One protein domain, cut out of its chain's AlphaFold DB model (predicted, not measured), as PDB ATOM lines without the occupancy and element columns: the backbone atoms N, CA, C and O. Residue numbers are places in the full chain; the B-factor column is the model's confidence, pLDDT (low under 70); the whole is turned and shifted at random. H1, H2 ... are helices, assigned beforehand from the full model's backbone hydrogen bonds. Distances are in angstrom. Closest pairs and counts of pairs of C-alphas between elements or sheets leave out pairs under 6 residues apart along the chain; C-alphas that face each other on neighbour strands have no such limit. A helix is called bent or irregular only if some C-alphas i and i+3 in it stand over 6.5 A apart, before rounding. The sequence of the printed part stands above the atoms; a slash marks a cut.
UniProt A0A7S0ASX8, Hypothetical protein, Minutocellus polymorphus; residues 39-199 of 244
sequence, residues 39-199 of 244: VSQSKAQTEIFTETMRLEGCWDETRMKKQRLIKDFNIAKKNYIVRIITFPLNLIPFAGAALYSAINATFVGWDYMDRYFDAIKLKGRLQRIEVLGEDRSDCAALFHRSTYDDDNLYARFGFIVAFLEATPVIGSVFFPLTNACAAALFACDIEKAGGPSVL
ATOM      1  N   VAL A  39     135.196 175.215 194.229       78.94
ATOM      2  CA  VAL A  39     134.158 174.759 193.284       78.94
ATOM      3  C   VAL A  39     132.757 175.045 193.822       78.94
ATOM      4  O   VAL A  39     131.879 175.471 193.068       78.94
ATOM      5  N   SER A  40     132.530 174.818 195.118       82.94
ATOM      6  CA  SER A  40     131.235 175.096 195.745       82.94
ATOM      7  C   SER A  40     130.912 176.594 195.765       82.94
ATOM      8  O   SER A  40     129.796 176.979 195.417       82.94
ATOM      9  N   GLN A  41     131.899 177.441 196.070       82.62
ATOM     10  CA  GLN A  41     131.754 178.893 196.082       82.62
ATOM     11  C   GLN A  41     131.452 179.433 194.692       82.62
ATOM     12  O   GLN A  41     130.531 180.226 194.552       82.62
ATOM     13  N   SER A  42     132.149 178.968 193.655       81.25
ATOM     14  CA  SER A  42     131.877 179.400 192.283       81.25
ATOM     15  C   SER A  42     130.418 179.148 191.872       81.25
ATOM     16  O   SER A  42     129.771 180.041 191.326       81.25
ATOM     17  N   LYS A  43     129.859 177.973 192.202       83.56
ATOM     18  CA  LYS A  43     128.439 177.676 191.952       83.56
ATOM     19  C   LYS A  43     127.511 178.618 192.711       83.56
ATOM     20  O   LYS A  43     126.582 179.159 192.113       83.56
ATOM     21  N   ALA A  44     127.777 178.795 194.004       86.75
ATOM     22  CA  ALA A  44     126.972 179.639 194.876       86.75
ATOM     23  C   ALA A  44     126.982 181.098 194.403       86.75
ATOM     24  O   ALA A  44     125.929 181.715 194.319       86.75
ATOM     25  N   GLN A  45     128.141 181.627 194.005       87.69
ATOM     26  CA  GLN A  45     128.270 182.975 193.451       87.69
ATOM     27  C   GLN A  45     127.422 183.170 192.199       87.69
ATOM     28  O   GLN A  45     126.719 184.166 192.094       87.69
ATOM     29  N   THR A  46     127.461 182.227 191.254       86.75
ATOM     30  CA  THR A  46     126.686 182.340 190.011       86.75
ATOM     31  C   THR A  46     125.181 182.263 190.278       86.75
ATOM     32  O   THR A  46     124.402 182.937 189.618       86.75
ATOM     33  N   GLU A  47     124.750 181.445 191.239       89.00
ATOM     34  CA  GLU A  47     123.343 181.372 191.644       89.00
ATOM     35  C   GLU A  47     122.877 182.648 192.347       89.00
ATOM     36  O   GLU A  47     121.889 183.239 191.925       89.00
ATOM     37  N   ILE A  48     123.640 183.125 193.329       90.12
ATOM     38  CA  ILE A  48     123.368 184.375 194.043       90.12
ATOM     39  C   ILE A  48     123.340 185.565 193.082       90.12
ATOM     40  O   ILE A  48     122.446 186.399 193.177       90.12
ATOM     41  N   PHE A  49     124.281 185.637 192.139       90.19
ATOM     42  CA  PHE A  49     124.333 186.699 191.137       90.19
ATOM     43  C   PHE A  49     123.053 186.732 190.290       90.19
ATOM     44  O   PHE A  49     122.418 187.777 190.161       90.19
ATOM     45  N   THR A  50     122.639 185.578 189.752       89.44
ATOM     46  CA  THR A  50     121.417 185.474 188.945       89.44
ATOM     47  C   THR A  50     120.171 185.816 189.760       89.44
ATOM     48  O   THR A  50     119.343 186.590 189.290       89.44
ATOM     49  N   GLU A  51     120.036 185.284 190.977       90.56
ATOM     50  CA  GLU A  51     118.883 185.590 191.831       90.56
ATOM     51  C   GLU A  51     118.842 187.066 192.238       90.56
ATOM     52  O   GLU A  51     117.777 187.673 192.227       90.56
ATOM     53  N   THR A  52     119.990 187.684 192.516       92.69
ATOM     54  CA  THR A  52     120.052 189.113 192.854       92.69
ATOM     55  C   THR A  52     119.586 189.975 191.677       92.69
ATOM     56  O   THR A  52     118.743 190.847 191.858       92.69
ATOM     57  N   MET A  53     120.043 189.684 190.452       87.56
ATOM     58  CA  MET A  53     119.573 190.391 189.250       87.56
ATOM     59  C   MET A  53     118.077 190.167 188.974       87.56
ATOM     60  O   MET A  53     117.399 191.067 188.476       87.56
ATOM     61  N   ARG A  54     117.546 188.977 189.290       88.94
ATOM     62  CA  ARG A  54     116.108 188.674 189.185       88.94
ATOM     63  C   ARG A  54     115.283 189.481 190.176       88.94
ATOM     64  O   ARG A  54     114.250 190.021 189.792       88.94
ATOM     65  N   LEU A  55     115.737 189.576 191.425       92.25
ATOM     66  CA  LEU A  55     115.064 190.350 192.471       92.25
ATOM     67  C   LEU A  55     115.037 191.848 192.146       92.25
ATOM     68  O   LEU A  55     114.028 192.501 192.391       92.25
ATOM     69  N   GLU A  56     116.099 192.365 191.530       90.12
ATOM     70  CA  GLU A  56     116.166 193.745 191.030       90.12
ATOM     71  C   GLU A  56     115.405 193.973 189.712       90.12
ATOM     72  O   GLU A  56     115.342 195.100 189.220       90.12
ATOM     73  N   GLY A  57     114.841 192.923 189.105       85.12
ATOM     74  CA  GLY A  57     114.087 193.013 187.850       85.12
ATOM     75  C   GLY A  57     114.933 193.314 186.606       85.12
ATOM     76  O   GLY A  57     114.375 193.639 185.564       85.12
ATOM     77  N   CYS A  58     116.261 193.202 186.696       83.25
ATOM     78  CA  CYS A  58     117.189 193.475 185.588       83.25
ATOM     79  C   CYS A  58     117.597 192.201 184.828       83.25
ATOM     80  O   CYS A  58     118.285 192.263 183.812       83.25
ATOM     81  N   TRP A  59     117.191 191.027 185.319       84.06
ATOM     82  CA  TRP A  59     117.453 189.751 184.663       84.06
ATOM     83  C   TRP A  59     116.409 189.432 183.589       84.06
ATOM     84  O   TRP A  59     115.257 189.130 183.905       84.06
ATOM     85  N   ASP A  60     116.834 189.393 182.328       81.31
ATOM     86  CA  ASP A  60     116.007 188.917 181.215       81.31
ATOM     87  C   ASP A  60     116.340 187.454 180.876       81.31
ATOM     88  O   ASP A  60     117.399 187.155 180.320       81.31
ATOM     89  N   GLU A  61     115.418 186.528 181.160       80.06
ATOM     90  CA  GLU A  61     115.599 185.092 180.891       80.06
ATOM     91  C   GLU A  61     115.726 184.739 179.402       80.06
ATOM     92  O   GLU A  61     116.268 183.685 179.060       80.06
ATOM     93  N   THR A  62     115.241 185.600 178.505       75.25
ATOM     94  CA  THR A  62     115.345 185.374 177.058       75.25
ATOM     95  C   THR A  62     116.717 185.765 176.510       75.25
ATOM     96  O   THR A  62     117.210 185.136 175.567       75.25
ATOM     97  N   ARG A  63     117.374 186.753 177.130       69.50
ATOM     98  CA  ARG A  63     118.632 187.344 176.645       69.50
ATOM     99  C   ARG A  63     119.845 186.873 177.431       69.50
ATOM    100  O   ARG A  63     120.871 186.533 176.832       69.50
ATOM    101  N   MET A  64     119.713 186.798 178.752       78.00
ATOM    102  CA  MET A  64     120.800 186.489 179.667       78.00
ATOM    103  C   MET A  64     120.893 184.991 179.943       78.00
ATOM    104  O   MET A  64     119.910 184.317 180.258       78.00
ATOM    105  N   LYS A  65     122.104 184.437 179.827       78.81
ATOM    106  CA  LYS A  65     122.359 183.019 180.122       78.81
ATOM    107  C   LYS A  65     123.261 182.864 181.331       78.81
ATOM    108  O   LYS A  65     124.317 183.477 181.413       78.81
ATOM    109  N   LYS A  66     122.885 181.957 182.236       75.38
ATOM    110  CA  LYS A  66     123.736 181.578 183.368       75.38
ATOM    111  C   LYS A  66     125.095 181.082 182.857       75.38
ATOM    112  O   LYS A  66     125.153 180.242 181.951       75.38
ATOM    113  N   GLN A  67     126.172 181.588 183.456       70.38
ATOM    114  CA  GLN A  67     127.535 181.182 183.125       70.38
ATOM    115  C   GLN A  67     127.714 179.667 183.299       70.38
ATOM    116  O   GLN A  67     127.174 179.038 184.216       70.38
ATOM    117  N   ARG A  68     128.449 179.048 182.366       67.25
ATOM    118  CA  ARG A  68     128.721 177.608 182.391       67.25
ATOM    119  C   ARG A  68     129.845 177.299 183.376       67.25
ATOM    120  O   ARG A  68     130.962 177.775 183.202       67.25
ATOM    121  N   LEU A  69     129.594 176.330 184.257       58.19
ATOM    122  CA  LEU A  69     130.548 175.819 185.256       58.19
ATOM    123  C   LEU A  69     131.919 175.408 184.687       58.19
ATOM    124  O   LEU A  69     132.922 175.429 185.388       58.19
ATOM    125  N   ILE A  70     131.982 175.016 183.413       55.28
ATOM    126  CA  ILE A  70     133.231 174.597 182.757       55.28
ATOM    127  C   ILE A  70     134.207 175.778 182.600       55.28
ATOM    128  O   ILE A  70     135.421 175.583 182.674       55.28
ATOM    129  N   LYS A  71     133.700 177.003 182.412       57.69
ATOM    130  CA  LYS A  71     134.533 178.213 182.347       57.69
ATOM    131  C   LYS A  71     135.055 178.571 183.743       57.69
ATOM    132  O   LYS A  71     136.238 178.879 183.894       57.69
ATOM    133  N   ASP A  72     134.219 178.362 184.757       56.75
ATOM    134  CA  ASP A  72     134.553 178.590 186.163       56.75
ATOM    135  C   ASP A  72     135.702 177.698 186.656       56.75
ATOM    136  O   ASP A  72     136.571 178.156 187.392       56.75
ATOM    137  N   PHE A  73     135.785 176.445 186.192       57.25
ATOM    138  CA  PHE A  73     136.909 175.552 186.511       57.25
ATOM    139  C   PHE A  73     138.256 176.047 185.955       57.25
ATOM    140  O   PHE A  73     139.291 175.894 186.608       57.25
ATOM    141  N   ASN A  74     138.268 176.655 184.765       55.06
ATOM    142  CA  ASN A  74     139.494 177.185 184.158       55.06
ATOM    143  C   ASN A  74     139.965 178.478 184.838       55.06
ATOM    144  O   ASN A  74     141.172 178.686 184.985       55.06
ATOM    145  N   ILE A  75     139.025 179.316 185.277       55.16
ATOM    146  CA  ILE A  75     139.299 180.526 186.061       55.16
ATOM    147  C   ILE A  75     139.785 180.138 187.461       55.16
ATOM    148  O   ILE A  75     140.854 180.583 187.874       55.16
ATOM    149  N   ALA A  76     139.105 179.202 188.132       54.72
ATOM    150  CA  ALA A  76     139.520 178.673 189.431       54.72
ATOM    151  C   ALA A  76     140.937 178.078 189.390       54.72
ATOM    152  O   ALA A  76     141.730 178.315 190.299       54.72
ATOM    153  N   LYS A  77     141.306 177.376 188.308       55.03
ATOM    154  CA  LYS A  77     142.667 176.847 188.121       55.03
ATOM    155  C   LYS A  77     143.723 177.954 188.044       55.03
ATOM    156  O   LYS A  77     144.785 177.821 188.650       55.03
ATOM    157  N   LYS A  78     143.452 179.038 187.309       53.34
ATOM    158  CA  LYS A  78     144.371 180.184 187.202       53.34
ATOM    159  C   LYS A  78     144.467 180.942 188.525       53.34
ATOM    160  O   LYS A  78     145.571 181.225 188.979       53.34
ATOM    161  N   ASN A  79     143.330 181.190 189.170       57.94
ATOM    162  CA  ASN A  79     143.264 181.948 190.413       57.94
ATOM    163  C   ASN A  79     143.914 181.185 191.585       57.94
ATOM    164  O   ASN A  79     144.620 181.774 192.397       57.94
ATOM    165  N   TYR A  80     143.797 179.850 191.622       59.28
ATOM    166  CA  TYR A  80     144.458 179.002 192.623       59.28
ATOM    167  C   TYR A  80     145.994 179.070 192.542       59.28
ATOM    168  O   TYR A  80     146.665 179.175 193.568       59.28
ATOM    169  N   ILE A  81     146.560 179.078 191.329       57.41
ATOM    170  CA  ILE A  81     148.013 179.206 191.123       57.41
ATOM    171  C   ILE A  81     148.499 180.588 191.571       57.41
ATOM    172  O   ILE A  81     149.483 180.689 192.303       57.41
ATOM    173  N   VAL A  82     147.787 181.648 191.181       55.53
ATOM    174  CA  VAL A  82     148.127 183.024 191.569       55.53
ATOM    175  C   VAL A  82     148.048 183.193 193.085       55.53
ATOM    176  O   VAL A  82     148.955 183.779 193.674       55.53
ATOM    177  N   ARG A  83     147.032 182.614 193.736       58.19
ATOM    178  CA  ARG A  83     146.822 182.683 195.189       58.19
ATOM    179  C   ARG A  83     147.888 181.936 195.992       58.19
ATOM    180  O   ARG A  83     148.266 182.406 197.059       58.19
ATOM    181  N   ILE A  84     148.427 180.827 195.477       59.47
ATOM    182  CA  ILE A  84     149.587 180.145 196.081       59.47
ATOM    183  C   ILE A  84     150.839 181.028 196.001       59.47
ATOM    184  O   ILE A  84     151.577 181.138 196.977       59.47
ATOM    185  N   ILE A  85     151.057 181.692 194.862       56.25
ATOM    186  CA  ILE A  85     152.216 182.575 194.650       56.25
ATOM    187  C   ILE A  85     152.108 183.860 195.489       56.25
ATOM    188  O   ILE A  85     153.121 184.371 195.960       56.25
ATOM    189  N   THR A  86     150.893 184.369 195.717       50.50
ATOM    190  CA  THR A  86     150.638 185.593 196.502       50.50
ATOM    191  C   THR A  86     150.390 185.350 197.991       50.50
ATOM    192  O   THR A  86     150.418 186.304 198.764       50.50
ATOM    193  N   PHE A  87     150.246 184.095 198.435       55.84
ATOM    194  CA  PHE A  87     150.148 183.725 199.853       55.84
ATOM    195  C   PHE A  87     151.224 184.366 200.758       55.84
ATOM    196  O   PHE A  87     150.855 184.886 201.812       55.84
ATOM    197  N   PRO A  88     152.521 184.428 200.376       54.88
ATOM    198  CA  PRO A  88     153.531 185.106 201.190       54.88
ATOM    199  C   PRO A  88     153.349 186.633 201.300       54.88
ATOM    200  O   PRO A  88     153.844 187.217 202.261       54.88
ATOM    201  N   LEU A  89     152.625 187.292 200.384       55.75
ATOM    202  CA  LEU A  89     152.373 188.740 200.459       55.75
ATOM    203  C   LEU A  89     151.295 189.118 201.492       55.75
ATOM    204  O   LEU A  89     151.297 190.247 201.982       55.75
ATOM    205  N   ASN A  90     150.429 188.183 201.893       57.16
ATOM    206  CA  ASN A  90     149.377 188.421 202.892       57.16
ATOM    207  C   ASN A  90     149.883 188.425 204.348       57.16
ATOM    208  O   ASN A  90     149.084 188.441 205.283       57.16
ATOM    209  N   LEU A  91     151.203 188.442 204.568       57.56
ATOM    210  CA  LEU A  91     151.799 188.480 205.908       57.56
ATOM    211  C   LEU A  91     151.555 189.823 206.637       57.56
ATOM    212  O   LEU A  91     151.698 189.886 207.856       57.56
ATOM    213  N   ILE A  92     151.145 190.883 205.922       66.62
ATOM    214  CA  ILE A  92     150.756 192.182 206.498       66.62
ATOM    215  C   ILE A  92     149.258 192.433 206.223       66.62
ATOM    216  O   ILE A  92     148.912 192.923 205.145       66.62
ATOM    217  N   PRO A  93     148.362 192.151 207.187       60.62
ATOM    218  CA  PRO A  93     146.920 191.992 206.958       60.62
ATOM    219  C   PRO A  93     146.156 193.263 206.549       60.62
ATOM    220  O   PRO A  93     144.995 193.163 206.177       60.62
ATOM    221  N   PHE A  94     146.785 194.445 206.581       70.44
ATOM    222  CA  PHE A  94     146.131 195.710 206.215       70.44
ATOM    223  C   PHE A  94     146.900 196.506 205.159       70.44
ATOM    224  O   PHE A  94     146.326 196.877 204.140       70.44
ATOM    225  N   ALA A  95     148.205 196.733 205.344       73.12
ATOM    226  CA  ALA A  95     149.003 197.461 204.352       73.12
ATOM    227  C   ALA A  95     149.299 196.612 203.103       73.12
ATOM    228  O   ALA A  95     149.232 197.119 201.985       73.12
ATOM    229  N   GLY A  96     149.576 195.316 203.287       71.62
ATOM    230  CA  GLY A  96     149.752 194.378 202.177       71.62
ATOM    231  C   GLY A  96     148.450 194.172 201.412       71.62
ATOM    232  O   GLY A  96     148.453 194.230 200.189       71.62
ATOM    233  N   ALA A  97     147.335 194.042 202.140       73.69
ATOM    234  CA  ALA A  97     145.994 193.974 201.567       73.69
ATOM    235  C   ALA A  97     145.667 195.222 200.737       73.69
ATOM    236  O   ALA A  97     145.376 195.095 199.558       73.69
ATOM    237  N   ALA A  98     145.807 196.429 201.295       76.38
ATOM    238  CA  ALA A  98     145.519 197.668 200.572       76.38
ATOM    239  C   ALA A  98     146.371 197.829 199.301       76.38
ATOM    240  O   ALA A  98     145.847 198.194 198.251       76.38
ATOM    241  N   LEU A  99     147.671 197.517 199.374       77.50
ATOM    242  CA  LEU A  99     148.565 197.591 198.218       77.50
ATOM    243  C   LEU A  99     148.236 196.520 197.168       77.50
ATOM    244  O   LEU A  99     148.244 196.802 195.972       77.50
ATOM    245  N   TYR A 100     147.918 195.300 197.602       75.62
ATOM    246  CA  TYR A 100     147.492 194.215 196.721       75.62
ATOM    247  C   TYR A 100     146.181 194.551 196.007       75.62
ATOM    248  O   TYR A 100     146.082 194.377 194.792       75.62
ATOM    249  N   SER A 101     145.197 195.046 196.758       78.00
ATOM    250  CA  SER A 101     143.885 195.431 196.249       78.00
ATOM    251  C   SER A 101     143.982 196.612 195.312       78.00
ATOM    252  O   SER A 101     143.302 196.605 194.302       78.00
ATOM    253  N   ALA A 102     144.861 197.577 195.591       75.94
ATOM    254  CA  ALA A 102     145.177 198.641 194.656       75.94
ATOM    255  C   ALA A 102     145.663 198.032 193.331       75.94
ATOM    256  O   ALA A 102     145.020 198.201 192.297       75.94
ATOM    257  N   ILE A 103     146.762 197.268 193.361       73.81
ATOM    258  CA  ILE A 103     147.431 196.775 192.143       73.81
ATOM    259  C   ILE A 103     146.512 195.877 191.306       73.81
ATOM    260  O   ILE A 103     146.556 195.925 190.079       73.81
ATOM    261  N   ASN A 104     145.683 195.064 191.960       76.62
ATOM    262  CA  ASN A 104     144.842 194.072 191.296       76.62
ATOM    263  C   ASN A 104     143.368 194.485 191.181       76.62
ATOM    264  O   ASN A 104     142.578 193.677 190.695       76.62
ATOM    265  N   ALA A 105     142.996 195.708 191.582       75.81
ATOM    266  CA  ALA A 105     141.609 196.178 191.638       75.81
ATOM    267  C   ALA A 105     140.848 195.859 190.349       75.81
ATOM    268  O   ALA A 105     139.857 195.136 190.363       75.81
ATOM    269  N   THR A 106     141.360 196.326 189.216       75.25
ATOM    270  CA  THR A 106     140.691 196.183 187.919       75.25
ATOM    271  C   THR A 106     140.602 194.739 187.445       75.25
ATOM    272  O   THR A 106     139.592 194.353 186.865       75.25
ATOM    273  N   PHE A 107     141.605 193.905 187.734       75.56
ATOM    274  CA  PHE A 107     141.546 192.481 187.394       75.56
ATOM    275  C   PHE A 107     140.499 191.741 188.225       75.56
ATOM    276  O   PHE A 107     139.747 190.939 187.681       75.56
ATOM    277  N   VAL A 108     140.432 192.028 189.526       78.69
ATOM    278  CA  VAL A 108     139.446 191.420 190.427       78.69
ATOM    279  C   VAL A 108     138.037 191.896 190.076       78.69
ATOM    280  O   VAL A 108     137.124 191.081 189.975       78.69
ATOM    281  N   GLY A 109     137.857 193.193 189.814       80.69
ATOM    282  CA  GLY A 109     136.581 193.750 189.360       80.69
ATOM    283  C   GLY A 109     136.100 193.110 188.057       80.69
ATOM    284  O   GLY A 109     134.935 192.729 187.952       80.69
ATOM    285  N   TRP A 110     137.005 192.908 187.094       79.62
ATOM    286  CA  TRP A 110     136.685 192.205 185.854       79.62
ATOM    287  C   TRP A 110     136.329 190.733 186.106       79.62
ATOM    288  O   TRP A 110     135.322 190.275 185.586       79.62
ATOM    289  N   ASP A 111     137.056 189.994 186.947       81.50
ATOM    290  CA  ASP A 111     136.728 188.586 187.251       81.50
ATOM    291  C   ASP A 111     135.318 188.421 187.857       81.50
ATOM    292  O   ASP A 111     134.599 187.459 187.574       81.50
ATOM    293  N   TYR A 112     134.876 189.398 188.654       82.31
ATOM    294  CA  TYR A 112     133.507 189.435 189.169       82.31
ATOM    295  C   TYR A 112     132.477 189.800 188.094       82.31
ATOM    296  O   TYR A 112     131.443 189.131 188.000       82.31
ATOM    297  N   MET A 113     132.782 190.789 187.251       84.62
ATOM    298  CA  MET A 113     131.919 191.221 186.146       84.62
ATOM    299  C   MET A 113     131.933 190.280 184.932       84.62
ATOM    300  O   MET A 113     131.041 190.374 184.094       84.62
ATOM    301  N   ASP A 114     132.852 189.312 184.844       83.00
ATOM    302  CA  ASP A 114     132.858 188.294 183.779       83.00
ATOM    303  C   ASP A 114     131.541 187.501 183.765       83.00
ATOM    304  O   ASP A 114     131.056 187.151 182.695       83.00
ATOM    305  N   ARG A 115     130.892 187.328 184.928       82.88
ATOM    306  CA  ARG A 115     129.550 186.717 185.041       82.88
ATOM    307  C   ARG A 115     128.468 187.517 184.342       82.88
ATOM    308  O   ARG A 115     127.607 186.935 183.683       82.88
ATOM    309  N   TYR A 116     128.531 188.834 184.466       82.69
ATOM    310  CA  TYR A 116     127.653 189.739 183.745       82.69
ATOM    311  C   TYR A 116     127.967 189.708 182.245       82.69
ATOM    312  O   TYR A 116     127.075 189.449 181.439       82.69
ATOM    313  N   PHE A 117     129.238 189.864 181.865       83.12
ATOM    314  CA  PHE A 117     129.653 189.872 180.461       83.12
ATOM    315  C   PHE A 117     129.338 188.563 179.730       83.12
ATOM    316  O   PHE A 117     128.930 188.592 178.568       83.12
ATOM    317  N   ASP A 118     129.477 187.419 180.397       82.44
ATOM    318  CA  ASP A 118     129.062 186.123 179.867       82.44
ATOM    319  C   ASP A 118     127.543 186.013 179.746       82.44
ATOM    320  O   ASP A 118     127.055 185.444 178.763       82.44
ATOM    321  N   ALA A 119     126.794 186.571 180.703       80.69
ATOM    322  CA  ALA A 119     125.339 186.582 180.656       80.69
ATOM    323  C   ALA A 119     124.824 187.348 179.431       80.69
ATOM    324  O   ALA A 119     123.985 186.808 178.708       80.69
ATOM    325  N   ILE A 120     125.393 188.522 179.135       79.31
ATOM    326  CA  ILE A 120     125.059 189.335 177.949       79.31
ATOM    327  C   ILE A 120     125.814 188.909 176.671       79.31
ATOM    328  O   ILE A 120     125.597 189.470 175.600       79.31
ATOM    329  N   LYS A 121     126.688 187.894 176.754       76.69
ATOM    330  CA  LYS A 121     127.545 187.377 175.663       76.69
ATOM    331  C   LYS A 121     128.439 188.434 175.003       76.69
ATOM    332  O   LYS A 121     128.688 188.385 173.792       76.69
ATOM    333  N   LEU A 122     128.966 189.365 175.791       72.50
ATOM    334  CA  LEU A 122     129.858 190.404 175.291       72.50
ATOM    335  C   LEU A 122     131.200 189.791 174.860       72.50
ATOM    336  O   LEU A 122     131.825 189.036 175.607       72.50
ATOM    337  N   LYS A 123     131.675 190.107 173.647       72.56
ATOM    338  CA  LYS A 123     132.968 189.605 173.142       72.56
ATOM    339  C   LYS A 123     134.128 190.209 173.943       72.56
ATOM    340  O   LYS A 123     134.112 191.392 174.256       72.56
ATOM    341  N   GLY A 124     135.200 189.444 174.162       66.38
ATOM    342  CA  GLY A 124     136.337 189.866 175.000       66.38
ATOM    343  C   GLY A 124     137.062 191.156 174.575       66.38
ATOM    344  O   GLY A 124     137.713 191.783 175.404       66.38
ATOM    345  N   ARG A 125     136.951 191.591 173.308       63.03
ATOM    346  CA  ARG A 125     137.438 192.920 172.887       63.03
ATOM    347  C   ARG A 125     136.535 194.040 173.425       63.03
ATOM    348  O   ARG A 125     137.057 195.016 173.940       63.03
ATOM    349  N   LEU A 126     135.214 193.865 173.353       66.75
ATOM    350  CA  LEU A 126     134.235 194.823 173.876       66.75
ATOM    351  C   LEU A 126     134.263 194.865 175.408       66.75
ATOM    352  O   LEU A 126     134.180 195.941 175.971       66.75
ATOM    353  N   GLN A 127     134.498 193.731 176.079       70.88
ATOM    354  CA  GLN A 127     134.710 193.712 177.535       70.88
ATOM    355  C   GLN A 127     135.890 194.598 177.964       70.88
ATOM    356  O   GLN A 127     135.810 195.300 178.965       70.88
ATOM    357  N   ARG A 128     136.990 194.585 177.197       66.81
ATOM    358  CA  ARG A 128     138.141 195.461 177.463       66.81
ATOM    359  C   ARG A 128     137.811 196.928 177.257       66.81
ATOM    360  O   ARG A 128     138.250 197.742 178.055       66.81
ATOM    361  N   ILE A 129     137.072 197.247 176.199       65.88
ATOM    362  CA  ILE A 129     136.657 198.622 175.903       65.88
ATOM    363  C   ILE A 129     135.707 199.133 176.991       65.88
ATOM    364  O   ILE A 129     135.877 200.253 177.443       65.88
ATOM    365  N   GLU A 130     134.795 198.299 177.481       70.06
ATOM    366  CA  GLU A 130     133.880 198.663 178.567       70.06
ATOM    367  C   GLU A 130     134.626 198.953 179.882       70.06
ATOM    368  O   GLU A 130     134.373 199.947 180.554       70.06
ATOM    369  N   VAL A 131     135.584 198.095 180.248       66.81
ATOM    370  CA  VAL A 131     136.281 198.193 181.544       66.81
ATOM    371  C   VAL A 131     137.427 199.218 181.528       66.81
ATOM    372  O   VAL A 131     137.722 199.828 182.561       66.81
ATOM    373  N   LEU A 132     138.113 199.396 180.391       64.50
ATOM    374  CA  LEU A 132     139.294 200.265 180.272       64.50
ATOM    375  C   LEU A 132     139.069 201.525 179.417       64.50
ATOM    376  O   LEU A 132     139.851 202.466 179.548       64.50
ATOM    377  N   GLY A 133     138.030 201.575 178.581       62.50
ATOM    378  CA  GLY A 133     137.770 202.641 177.604       62.50
ATOM    379  C   GLY A 133     138.297 202.334 176.191       62.50
ATOM    380  O   GLY A 133     139.219 201.535 176.007       62.50
ATOM    381  N   GLU A 134     137.717 202.990 175.176       57.81
ATOM    382  CA  GLU A 134     138.018 202.775 173.745       57.81
ATOM    383  C   GLU A 134     139.468 203.140 173.382       57.81
ATOM    384  O   GLU A 134     140.183 202.326 172.792       57.81
ATOM    385  N   ASP A 135     139.955 204.283 173.876       54.81
ATOM    386  CA  ASP A 135     141.330 204.775 173.673       54.81
ATOM    387  C   ASP A 135     142.411 203.955 174.406       54.81
ATOM    388  O   ASP A 135     143.609 204.191 174.246       54.81
ATOM    389  N   ARG A 136     142.009 203.022 175.278       55.50
ATOM    390  CA  ARG A 136     142.878 202.409 176.299       55.50
ATOM    391  C   ARG A 136     142.794 200.880 176.295       55.50
ATOM    392  O   ARG A 136     143.141 200.229 177.272       55.50
ATOM    393  N   SER A 137     142.354 200.284 175.189       51.81
ATOM    394  CA  SER A 137     142.165 198.830 175.060       51.81
ATOM    395  C   SER A 137     143.460 198.019 174.846       51.81
ATOM    396  O   SER A 137     143.418 196.782 174.802       51.81
ATOM    397  N   ASP A 138     144.614 198.690 174.772       54.22
ATOM    398  CA  ASP A 138     145.931 198.065 174.652       54.22
ATOM    399  C   ASP A 138     146.416 197.436 175.966       54.22
ATOM    400  O   ASP A 138     146.194 197.947 177.062       54.22
ATOM    401  N   CYS A 139     147.189 196.349 175.861       50.44
ATOM    402  CA  CYS A 139     147.786 195.646 177.008       50.44
ATOM    403  C   CYS A 139     148.643 196.553 177.919       50.44
ATOM    404  O   CYS A 139     148.893 196.200 179.072       50.44
ATOM    405  N   ALA A 140     149.091 197.710 177.418       49.84
ATOM    406  CA  ALA A 140     149.836 198.716 178.171       49.84
ATOM    407  C   ALA A 140     148.959 199.544 179.133       49.84
ATOM    408  O   ALA A 140     149.469 200.060 180.128       49.84
ATOM    409  N   ALA A 141     147.647 199.633 178.892       51.44
ATOM    410  CA  ALA A 141     146.725 200.376 179.748       51.44
ATOM    411  C   ALA A 141     146.555 199.744 181.137       51.44
ATOM    412  O   ALA A 141     146.298 200.454 182.103       51.44
ATOM    413  N   LEU A 142     146.808 198.435 181.263       52.81
ATOM    414  CA  LEU A 142     146.784 197.705 182.537       52.81
ATOM    415  C   LEU A 142     147.823 198.222 183.547       52.81
ATOM    416  O   LEU A 142     147.626 198.081 184.751       52.81
ATOM    417  N   PHE A 143     148.910 198.837 183.070       50.94
ATOM    418  CA  PHE A 143     149.977 199.400 183.905       50.94
ATOM    419  C   PHE A 143     149.913 200.929 184.016       50.94
ATOM    420  O   PHE A 143     150.788 201.539 184.633       50.94
ATOM    421  N   HIS A 144     148.907 201.568 183.413       48.31
ATOM    422  CA  HIS A 144     148.818 203.020 183.388       48.31
ATOM    423  C   HIS A 144     148.120 203.557 184.644       48.31
ATOM    424  O   HIS A 144     147.190 202.960 185.178       48.31
ATOM    425  N   ARG A 145     148.530 204.753 185.080       44.19
ATOM    426  CA  ARG A 145     147.972 205.505 186.225       44.19
ATOM    427  C   ARG A 145     146.440 205.680 186.177       44.19
ATOM    428  O   ARG A 145     145.825 205.920 187.204       44.19
ATOM    429  N   SER A 146     145.850 205.521 184.994       46.16
ATOM    430  CA  SER A 146     144.419 205.650 184.705       46.16
ATOM    431  C   SER A 146     143.558 204.471 185.185       46.16
ATOM    432  O   SER A 146     142.355 204.632 185.356       46.16
ATOM    433  N   THR A 147     144.154 203.319 185.500       50.06
ATOM    434  CA  THR A 147     143.480 202.240 186.247       50.06
ATOM    435  C   THR A 147     142.971 202.730 187.616       50.06
ATOM    436  O   THR A 147     142.076 202.126 188.188       50.06
ATOM    437  N   TYR A 148     143.509 203.848 188.118       52.25
ATOM    438  CA  TYR A 148     143.121 204.513 189.367       52.25
ATOM    439  C   TYR A 148     142.554 205.918 189.141       52.25
ATOM    440  O   TYR A 148     142.709 206.783 190.001       52.25
ATOM    441  N   ASP A 149     141.967 206.181 187.974       58.97
ATOM    442  CA  ASP A 149     141.170 207.396 187.812       58.97
ATOM    443  C   ASP A 149     139.926 207.294 188.705       58.97
ATOM    444  O   ASP A 149     139.273 206.245 188.726       58.97
ATOM    445  N   ASP A 150     139.589 208.364 189.429       58.75
ATOM    446  CA  ASP A 150     138.415 208.396 190.321       58.75
ATOM    447  C   ASP A 150     137.095 208.140 189.561       58.75
ATOM    448  O   ASP A 150     136.097 207.686 190.142       58.75
ATOM    449  N   ASP A 151     137.129 208.359 188.246       64.19
ATOM    450  CA  ASP A 151     136.023 208.174 187.312       64.19
ATOM    451  C   ASP A 151     135.851 206.713 186.847       64.19
ATOM    452  O   ASP A 151     134.804 206.361 186.300       64.19
ATOM    453  N   ASN A 152     136.823 205.818 187.084       71.62
ATOM    454  CA  ASN A 152     136.688 204.411 186.699       71.62
ATOM    455  C   ASN A 152     135.897 203.612 187.753       71.62
ATOM    456  O   ASN A 152     136.440 203.081 188.730       71.62
ATOM    457  N   LEU A 153     134.588 203.482 187.519       78.94
ATOM    458  CA  LEU A 153     133.663 202.742 188.384       78.94
ATOM    459  C   LEU A 153     134.058 201.262 188.563       78.94
ATOM    460  O   LEU A 153     133.948 200.735 189.673       78.94
ATOM    461  N   TYR A 154     134.591 200.604 187.525       78.69
ATOM    462  CA  TYR A 154     135.028 199.202 187.593       78.69
ATOM    463  C   TYR A 154     136.255 199.012 188.487       78.69
ATOM    464  O   TYR A 154     136.327 198.041 189.245       78.69
ATOM    465  N   ALA A 155     137.210 199.944 188.436       80.06
ATOM    466  CA  ALA A 155     138.386 199.913 189.298       80.06
ATOM    467  C   ALA A 155     138.014 200.132 190.771       80.06
ATOM    468  O   ALA A 155     138.507 199.425 191.649       80.06
ATOM    469  N   ARG A 156     137.088 201.055 191.052       82.81
ATOM    470  CA  ARG A 156     136.596 201.318 192.415       82.81
ATOM    471  C   ARG A 156     135.836 200.130 192.990       82.81
ATOM    472  O   ARG A 156     136.085 199.737 194.131       82.81
ATOM    473  N   PHE A 157     134.959 199.529 192.188       88.06
ATOM    474  CA  PHE A 157     134.274 198.295 192.549       88.06
ATOM    475  C   PHE A 157     135.283 197.177 192.851       88.06
ATOM    476  O   PHE A 157     135.276 196.595 193.938       88.06
ATOM    477  N   GLY A 158     136.217 196.943 191.928       84.62
ATOM    478  CA  GLY A 158     137.243 195.917 192.061       84.62
ATOM    479  C   GLY A 158     138.182 196.118 193.253       84.62
ATOM    480  O   GLY A 158     138.561 195.142 193.898       84.62
ATOM    481  N   PHE A 159     138.501 197.365 193.614       85.69
ATOM    482  CA  PHE A 159     139.301 197.684 194.797       85.69
ATOM    483  C   PHE A 159     138.614 197.230 196.088       85.69
ATOM    484  O   PHE A 159     139.233 196.546 196.902       85.69
ATOM    485  N   ILE A 160     137.334 197.575 196.271       87.12
ATOM    486  CA  ILE A 160     136.573 197.223 197.481       87.12
ATOM    487  C   ILE A 160     136.424 195.703 197.587       87.12
ATOM    488  O   ILE A 160     136.686 195.127 198.642       87.12
ATOM    489  N   VAL A 161     136.075 195.048 196.479       88.06
ATOM    490  CA  VAL A 161     135.962 193.586 196.383       88.06
ATOM    491  C   VAL A 161     137.281 192.909 196.764       88.06
ATOM    492  O   VAL A 161     137.302 192.046 197.645       88.06
ATOM    493  N   ALA A 162     138.394 193.341 196.161       83.69
ATOM    494  CA  ALA A 162     139.719 192.797 196.436       83.69
ATOM    495  C   ALA A 162     140.166 193.060 197.880       83.69
ATOM    496  O   ALA A 162     140.852 192.231 198.473       83.69
ATOM    497  N   PHE A 163     139.817 194.214 198.449       84.31
ATOM    498  CA  PHE A 163     140.174 194.585 199.819       84.31
ATOM    499  C   PHE A 163     139.452 193.722 200.849       84.31
ATOM    500  O   PHE A 163     140.070 193.213 201.788       84.31
ATOM    501  N   LEU A 164     138.156 193.488 200.643       84.88
ATOM    502  CA  LEU A 164     137.379 192.598 201.495       84.88
ATOM    503  C   LEU A 164     137.939 191.170 201.441       84.88
ATOM    504  O   LEU A 164     138.172 190.560 202.484       84.88
ATOM    505  N   GLU A 165     138.267 190.659 200.255       80.44
ATOM    506  CA  GLU A 165     138.828 189.308 200.097       80.44
ATOM    507  C   GLU A 165     140.251 189.137 200.623       80.44
ATOM    508  O   GLU A 165     140.630 188.030 201.020       80.44
ATOM    509  N   ALA A 166     141.028 190.218 200.661       77.25
ATOM    510  CA  ALA A 166     142.363 190.224 201.246       77.25
ATOM    511  C   ALA A 166     142.338 190.108 202.782       77.25
ATOM    512  O   ALA A 166     143.374 189.836 203.394       77.25
ATOM    513  N   THR A 167     141.167 190.252 203.418       78.31
ATOM    514  CA  THR A 167     141.019 190.051 204.864       78.31
ATOM    515  C   THR A 167     141.258 188.577 205.220       78.31
ATOM    516  O   THR A 167     140.515 187.700 204.760       78.31
ATOM    517  N   PRO A 168     142.253 188.261 206.068       66.12
ATOM    518  CA  PRO A 168     142.555 186.880 206.419       66.12
ATOM    519  C   PRO A 168     141.392 186.233 207.181       66.12
ATOM    520  O   PRO A 168     140.635 186.899 207.886       66.12
ATOM    521  N   VAL A 169     141.284 184.904 207.075       66.88
ATOM    522  CA  VAL A 169     140.308 184.041 207.772       66.88
ATOM    523  C   VAL A 169     138.859 184.205 207.299       66.88
ATOM    524  O   VAL A 169     138.241 183.224 206.897       66.88
ATOM    525  N   ILE A 170     138.311 185.418 207.325       72.25
ATOM    526  CA  ILE A 170     136.897 185.674 207.007       72.25
ATOM    527  C   ILE A 170     136.721 185.955 205.513       72.25
ATOM    528  O   ILE A 170     135.734 185.526 204.907       72.25
ATOM    529  N   GLY A 171     137.693 186.635 204.898       72.81
ATOM    530  CA  GLY A 171     137.503 187.174 203.561       72.81
ATOM    531  C   GLY A 171     137.608 186.185 202.422       72.81
ATOM    532  O   GLY A 171     137.018 186.412 201.377       72.81
ATOM    533  N   SER A 172     138.236 185.033 202.628       68.94
ATOM    534  CA  SER A 172     138.251 183.972 201.622       68.94
ATOM    535  C   SER A 172     136.944 183.183 201.539       68.94
ATOM    536  O   SER A 172     136.697 182.536 200.523       68.94
ATOM    537  N   VAL A 173     136.122 183.198 202.592       71.75
ATOM    538  CA  VAL A 173     134.947 182.320 202.707       71.75
ATOM    539  C   VAL A 173     133.645 183.089 202.508       71.75
ATOM    540  O   VAL A 173     132.799 182.652 201.729       71.75
ATOM    541  N   PHE A 174     133.491 184.238 203.173       81.19
ATOM    542  CA  PHE A 174     132.220 184.971 203.207       81.19
ATOM    543  C   PHE A 174     132.117 186.054 202.135       81.19
ATOM    544  O   PHE A 174     131.137 186.092 201.391       81.19
ATOM    545  N   PHE A 175     133.134 186.912 202.023       86.31
ATOM    546  CA  PHE A 175     133.092 188.041 201.096       86.31
ATOM    547  C   PHE A 175     132.924 187.663 199.623       86.31
ATOM    548  O   PHE A 175     132.224 188.409 198.951       86.31
ATOM    549  N   PRO A 176     133.388 186.506 199.106       86.19
ATOM    550  CA  PRO A 176     133.163 186.171 197.707       86.19
ATOM    551  C   PRO A 176     131.677 186.010 197.353       86.19
ATOM    552  O   PRO A 176     131.291 186.244 196.211       86.19
ATOM    553  N   LEU A 177     130.831 185.622 198.316       87.88
ATOM    554  CA  LEU A 177     129.382 185.522 198.116       87.88
ATOM    555  C   LEU A 177     128.737 186.911 198.104       87.88
ATOM    556  O   LEU A 177     127.984 187.234 197.190       87.88
ATOM    557  N   THR A 178     129.085 187.757 199.075       90.50
ATOM    558  CA  THR A 178     128.599 189.144 199.139       90.50
ATOM    559  C   THR A 178     129.075 189.969 197.942       90.50
ATOM    560  O   THR A 178     128.311 190.759 197.396       90.50
ATOM    561  N   ASN A 179     130.306 189.745 197.483       91.44
ATOM    562  CA  ASN A 179     130.876 190.376 196.297       91.44
ATOM    563  C   ASN A 179     130.126 189.964 195.025       91.44
ATOM    564  O   ASN A 179     129.979 190.780 194.120       91.44
ATOM    565  N   ALA A 180     129.589 188.738 194.960       89.38
ATOM    566  CA  ALA A 180     128.720 188.323 193.860       89.38
ATOM    567  C   ALA A 180     127.368 189.060 193.877       89.38
ATOM    568  O   ALA A 180     126.904 189.473 192.817       89.38
ATOM    569  N   CYS A 181     126.771 189.297 195.055       91.50
ATOM    570  CA  CYS A 181     125.603 190.182 195.169       91.50
ATOM    571  C   CYS A 181     125.946 191.607 194.717       91.50
ATOM    572  O   CYS A 181     125.205 192.210 193.951       91.50
ATOM    573  N   ALA A 182     127.079 192.143 195.178       91.69
ATOM    574  CA  ALA A 182     127.511 193.492 194.836       91.69
ATOM    575  C   ALA A 182     127.768 193.641 193.328       91.69
ATOM    576  O   ALA A 182     127.364 194.638 192.745       91.69
ATOM    577  N   ALA A 183     128.363 192.631 192.685       90.69
ATOM    578  CA  ALA A 183     128.540 192.593 191.235       90.69
ATOM    579  C   ALA A 183     127.196 192.581 190.493       90.69
ATOM    580  O   ALA A 183     127.053 193.247 189.476       90.69
ATOM    581  N   ALA A 184     126.209 191.839 191.002       90.25
ATOM    582  CA  ALA A 184     124.867 191.801 190.428       90.25
ATOM    583  C   ALA A 184     124.163 193.158 190.532       90.25
ATOM    584  O   ALA A 184     123.614 193.629 189.541       90.25
ATOM    585  N   LEU A 185     124.224 193.808 191.696       91.25
ATOM    586  CA  LEU A 185     123.676 195.155 191.886       91.25
ATOM    587  C   LEU A 185     124.385 196.176 190.992       91.25
ATOM    588  O   LEU A 185     123.729 196.962 190.319       91.25
ATOM    589  N   PHE A 186     125.714 196.106 190.912       90.94
ATOM    590  CA  PHE A 186     126.494 196.980 190.044       90.94
ATOM    591  C   PHE A 186     126.144 196.783 188.560       90.94
ATOM    592  O   PHE A 186     125.991 197.756 187.828       90.94
ATOM    593  N   ALA A 187     125.939 195.538 188.121       87.62
ATOM    594  CA  ALA A 187     125.438 195.244 186.782       87.62
ATOM    595  C   ALA A 187     124.029 195.818 186.549       87.62
ATOM    596  O   ALA A 187     123.782 196.398 185.497       87.62
ATOM    597  N   CYS A 188     123.126 195.716 187.529       87.25
ATOM    598  CA  CYS A 188     121.790 196.312 187.443       87.25
ATOM    599  C   CYS A 188     121.851 197.835 187.284       87.25
ATOM    600  O   CYS A 188     121.104 198.396 186.486       87.25
ATOM    601  N   ASP A 189     122.739 198.504 188.018       88.81
ATOM    602  CA  ASP A 189     122.915 199.955 187.928       88.81
ATOM    603  C   ASP A 189     123.454 200.376 186.553       88.81
ATOM    604  O   ASP A 189     122.972 201.355 185.984       88.81
ATOM    605  N   ILE A 190     124.384 199.601 185.979       86.12
ATOM    606  CA  ILE A 190     124.876 199.810 184.607       86.12
ATOM    607  C   ILE A 190     123.737 199.660 183.591       86.12
ATOM    608  O   ILE A 190     123.572 200.514 182.725       86.12
ATOM    609  N   GLU A 191     122.920 198.611 183.696       82.75
ATOM    610  CA  GLU A 191     121.803 198.385 182.768       82.75
ATOM    611  C   GLU A 191     120.742 199.489 182.868       82.75
ATOM    612  O   GLU A 191     120.282 200.005 181.849       82.75
ATOM    613  N   LYS A 192     120.408 199.928 184.090       83.19
ATOM    614  CA  LYS A 192     119.484 201.051 184.335       83.19
ATOM    615  C   LYS A 192     120.006 202.375 183.766       83.19
ATOM    616  O   LYS A 192     119.199 203.223 183.394       83.19
ATOM    617  N   ALA A 193     121.325 202.551 183.680       82.12
ATOM    618  CA  ALA A 193     121.963 203.723 183.084       82.12
ATOM    619  C   ALA A 193     122.024 203.687 181.540       82.12
ATOM    620  O   ALA A 193     122.587 204.601 180.943       82.12
ATOM    621  N   GLY A 194     121.445 202.669 180.888       73.75
ATOM    622  CA  GLY A 194     121.526 202.487 179.432       73.75
ATOM    623  C   GLY A 194     122.717 201.627 179.008       73.75
ATOM    624  O   GLY A 194     123.352 201.896 177.992       73.75
ATOM    625  N   GLY A 195     123.045 200.621 179.817       74.75
ATOM    626  CA  GLY A 195     124.222 199.781 179.650       74.75
ATOM    627  C   GLY A 195     124.276 198.955 178.353       74.75
ATOM    628  O   GLY A 195     123.371 198.983 177.512       74.75
ATOM    629  N   PRO A 196     125.345 198.158 178.184       69.56
ATOM    630  CA  PRO A 196     125.645 197.454 176.938       69.56
ATOM    631  C   PRO A 196     124.536 196.540 176.402       69.56
ATOM    632  O   PRO A 196     124.471 196.332 175.190       69.56
ATOM    633  N   SER A 197     123.673 195.968 177.251       64.19
ATOM    634  CA  SER A 197     122.580 195.118 176.760       64.19
ATOM    635  C   SER A 197     121.458 195.922 176.096       64.19
ATOM    636  O   SER A 197     120.842 195.430 175.148       64.19
ATOM    637  N   VAL A 198     121.236 197.158 176.552       66.31
ATOM    638  CA  VAL A 198     120.280 198.108 175.975       66.31
ATOM    639  C   VAL A 198     120.835 198.671 174.666       66.31
ATOM    640  O   VAL A 198     120.136 198.663 173.662       66.31
ATOM    641  N   LEU A 199     122.120 199.032 174.618       63.38
ATOM    642  CA  LEU A 199     122.767 199.490 173.377       63.38
ATOM    643  C   LEU A 199     122.809 198.407 172.289       63.38
ATOM    644  O   LEU A 199     122.593 198.684 171.110       63.38
TER     645      LEU A 199
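What this domain is: This is residues 39 to 199 of the 244 residues of the protein "Hypothetical protein" of Minutocellus polymorphus (UniProt A0A7S0ASX8). Four helical pieces, H1, H7, H6 and H3a, lie side by side in a curved row, and H3b packs inside the curve, crossing H6 and H7. The long kinked helix H2 spans from H1 to H3a like a handle, with its residues 80 to 85 sticking out, while short H4 and H5 and the loop between them sit loosely at one side. The printed part has 161 residues with eight named helices, H1 to H8 in chain order, and no named strand; its class is all helix. It is compact, with a radius of gyration of the C-alphas of 15.5 A and spans of 46 by 38 by 25 A.

How they stand to each other: H1, residues 39 to 55, touches H7, residues 175 to 192, the same way at 34 degrees, a shallow tilt only just short of steep; their closest C-alphas, Phe 49 and Ala 184, are 5.2 A apart. H2, residues 69 to 91, touches H1 with residues 69 to 76 alone, closest at the C-alphas of Ser 42 and Asp 72, 6.7 A. H2 is irregular, C-alphas 85 and 88 being 7.1 A apart, and has a kink of 48 degrees near residue 85. H3, residues 95 to 119, was assigned as one helix by its hydrogen bonds but is bent, C-alphas 103 and 106 being 8.0 A apart; its arms H3a, residues 95 to 103, and H3b, residues 106 to 119, stand at 52 degrees, a steep tilt. H2 and H3a only just touch, with 3 pairs of C-alphas within 8 A, and only at the corner, closest at the C-alphas of Asn 90 and Gly 96, 6.0 A. H3a touches H6, residues 153 to 165, opposite ways at a shallow tilt of 32 degrees, closest at the C-alphas of Ser 101 and Ala 162, 4.9 A. H3b touches H6 at 72 degrees, only just about perpendicular, where the closest C-alphas, Gly 109 and Gly 158, are 3.5 A apart. H3b touches H7 at a steep tilt of 63 degrees, closest at the C-alphas of Tyr 112 and Ala 183, 6.2 A. H4, residues 124 to 132, is close to but not clearly touching H3b, with the C-alphas of Phe 117 and Gln 127 closest at 7.0 A. H5, residues 145 to 148, and H6 only just touch, with 3 pairs of C-alphas within 8 A, and only at the corner, closest at the C-alphas of Thr 147 and Ala 155, 6.4 A. H6 and H7 form a helical hairpin at a shallow tilt of 13 degrees, closest at the C-alphas of Glu 165 and Phe 175, 6.0 A. H8, residues 196 to 199, is close to but not clearly touching H7, closest at the C-alphas of Glu 191 and Ser 197, 6.9 A. Every O i to N i+4 pair is within hydrogen-bond range in H1, H3a, H4, H6 and H7, against 14 of 19 in H2 and 8 of 10 in H3b; H5 and H8 are too short for such a pair.

Where its parts are: H1 begins at C-alpha 39, (134.158, 174.759, 193.284), and is 24.7 A long from first to last C-alpha. H2 measures 32.2 A, H3a 12.3 A, H3b 19.5 A, H4 12.0 A, H5 5.9 A, H6 18.6 A, H7 25.2 A and H8 5.0 A. H3b begins at C-alpha 106, (140.691, 196.183, 187.919), and H8 ends at C-alpha 199, (122.767, 199.490, 173.377).

The domain as a whole: The two C-alphas farthest apart, those of Thr 62 and Leu 91, are 46.6 A apart. The printed part has no cut; the links H1 to H2 and H4 to H5 are long. The mean pLDDT of the printed part is 73.1, and 60 residues are under 70, among them 68 to 93 and 131 to 151.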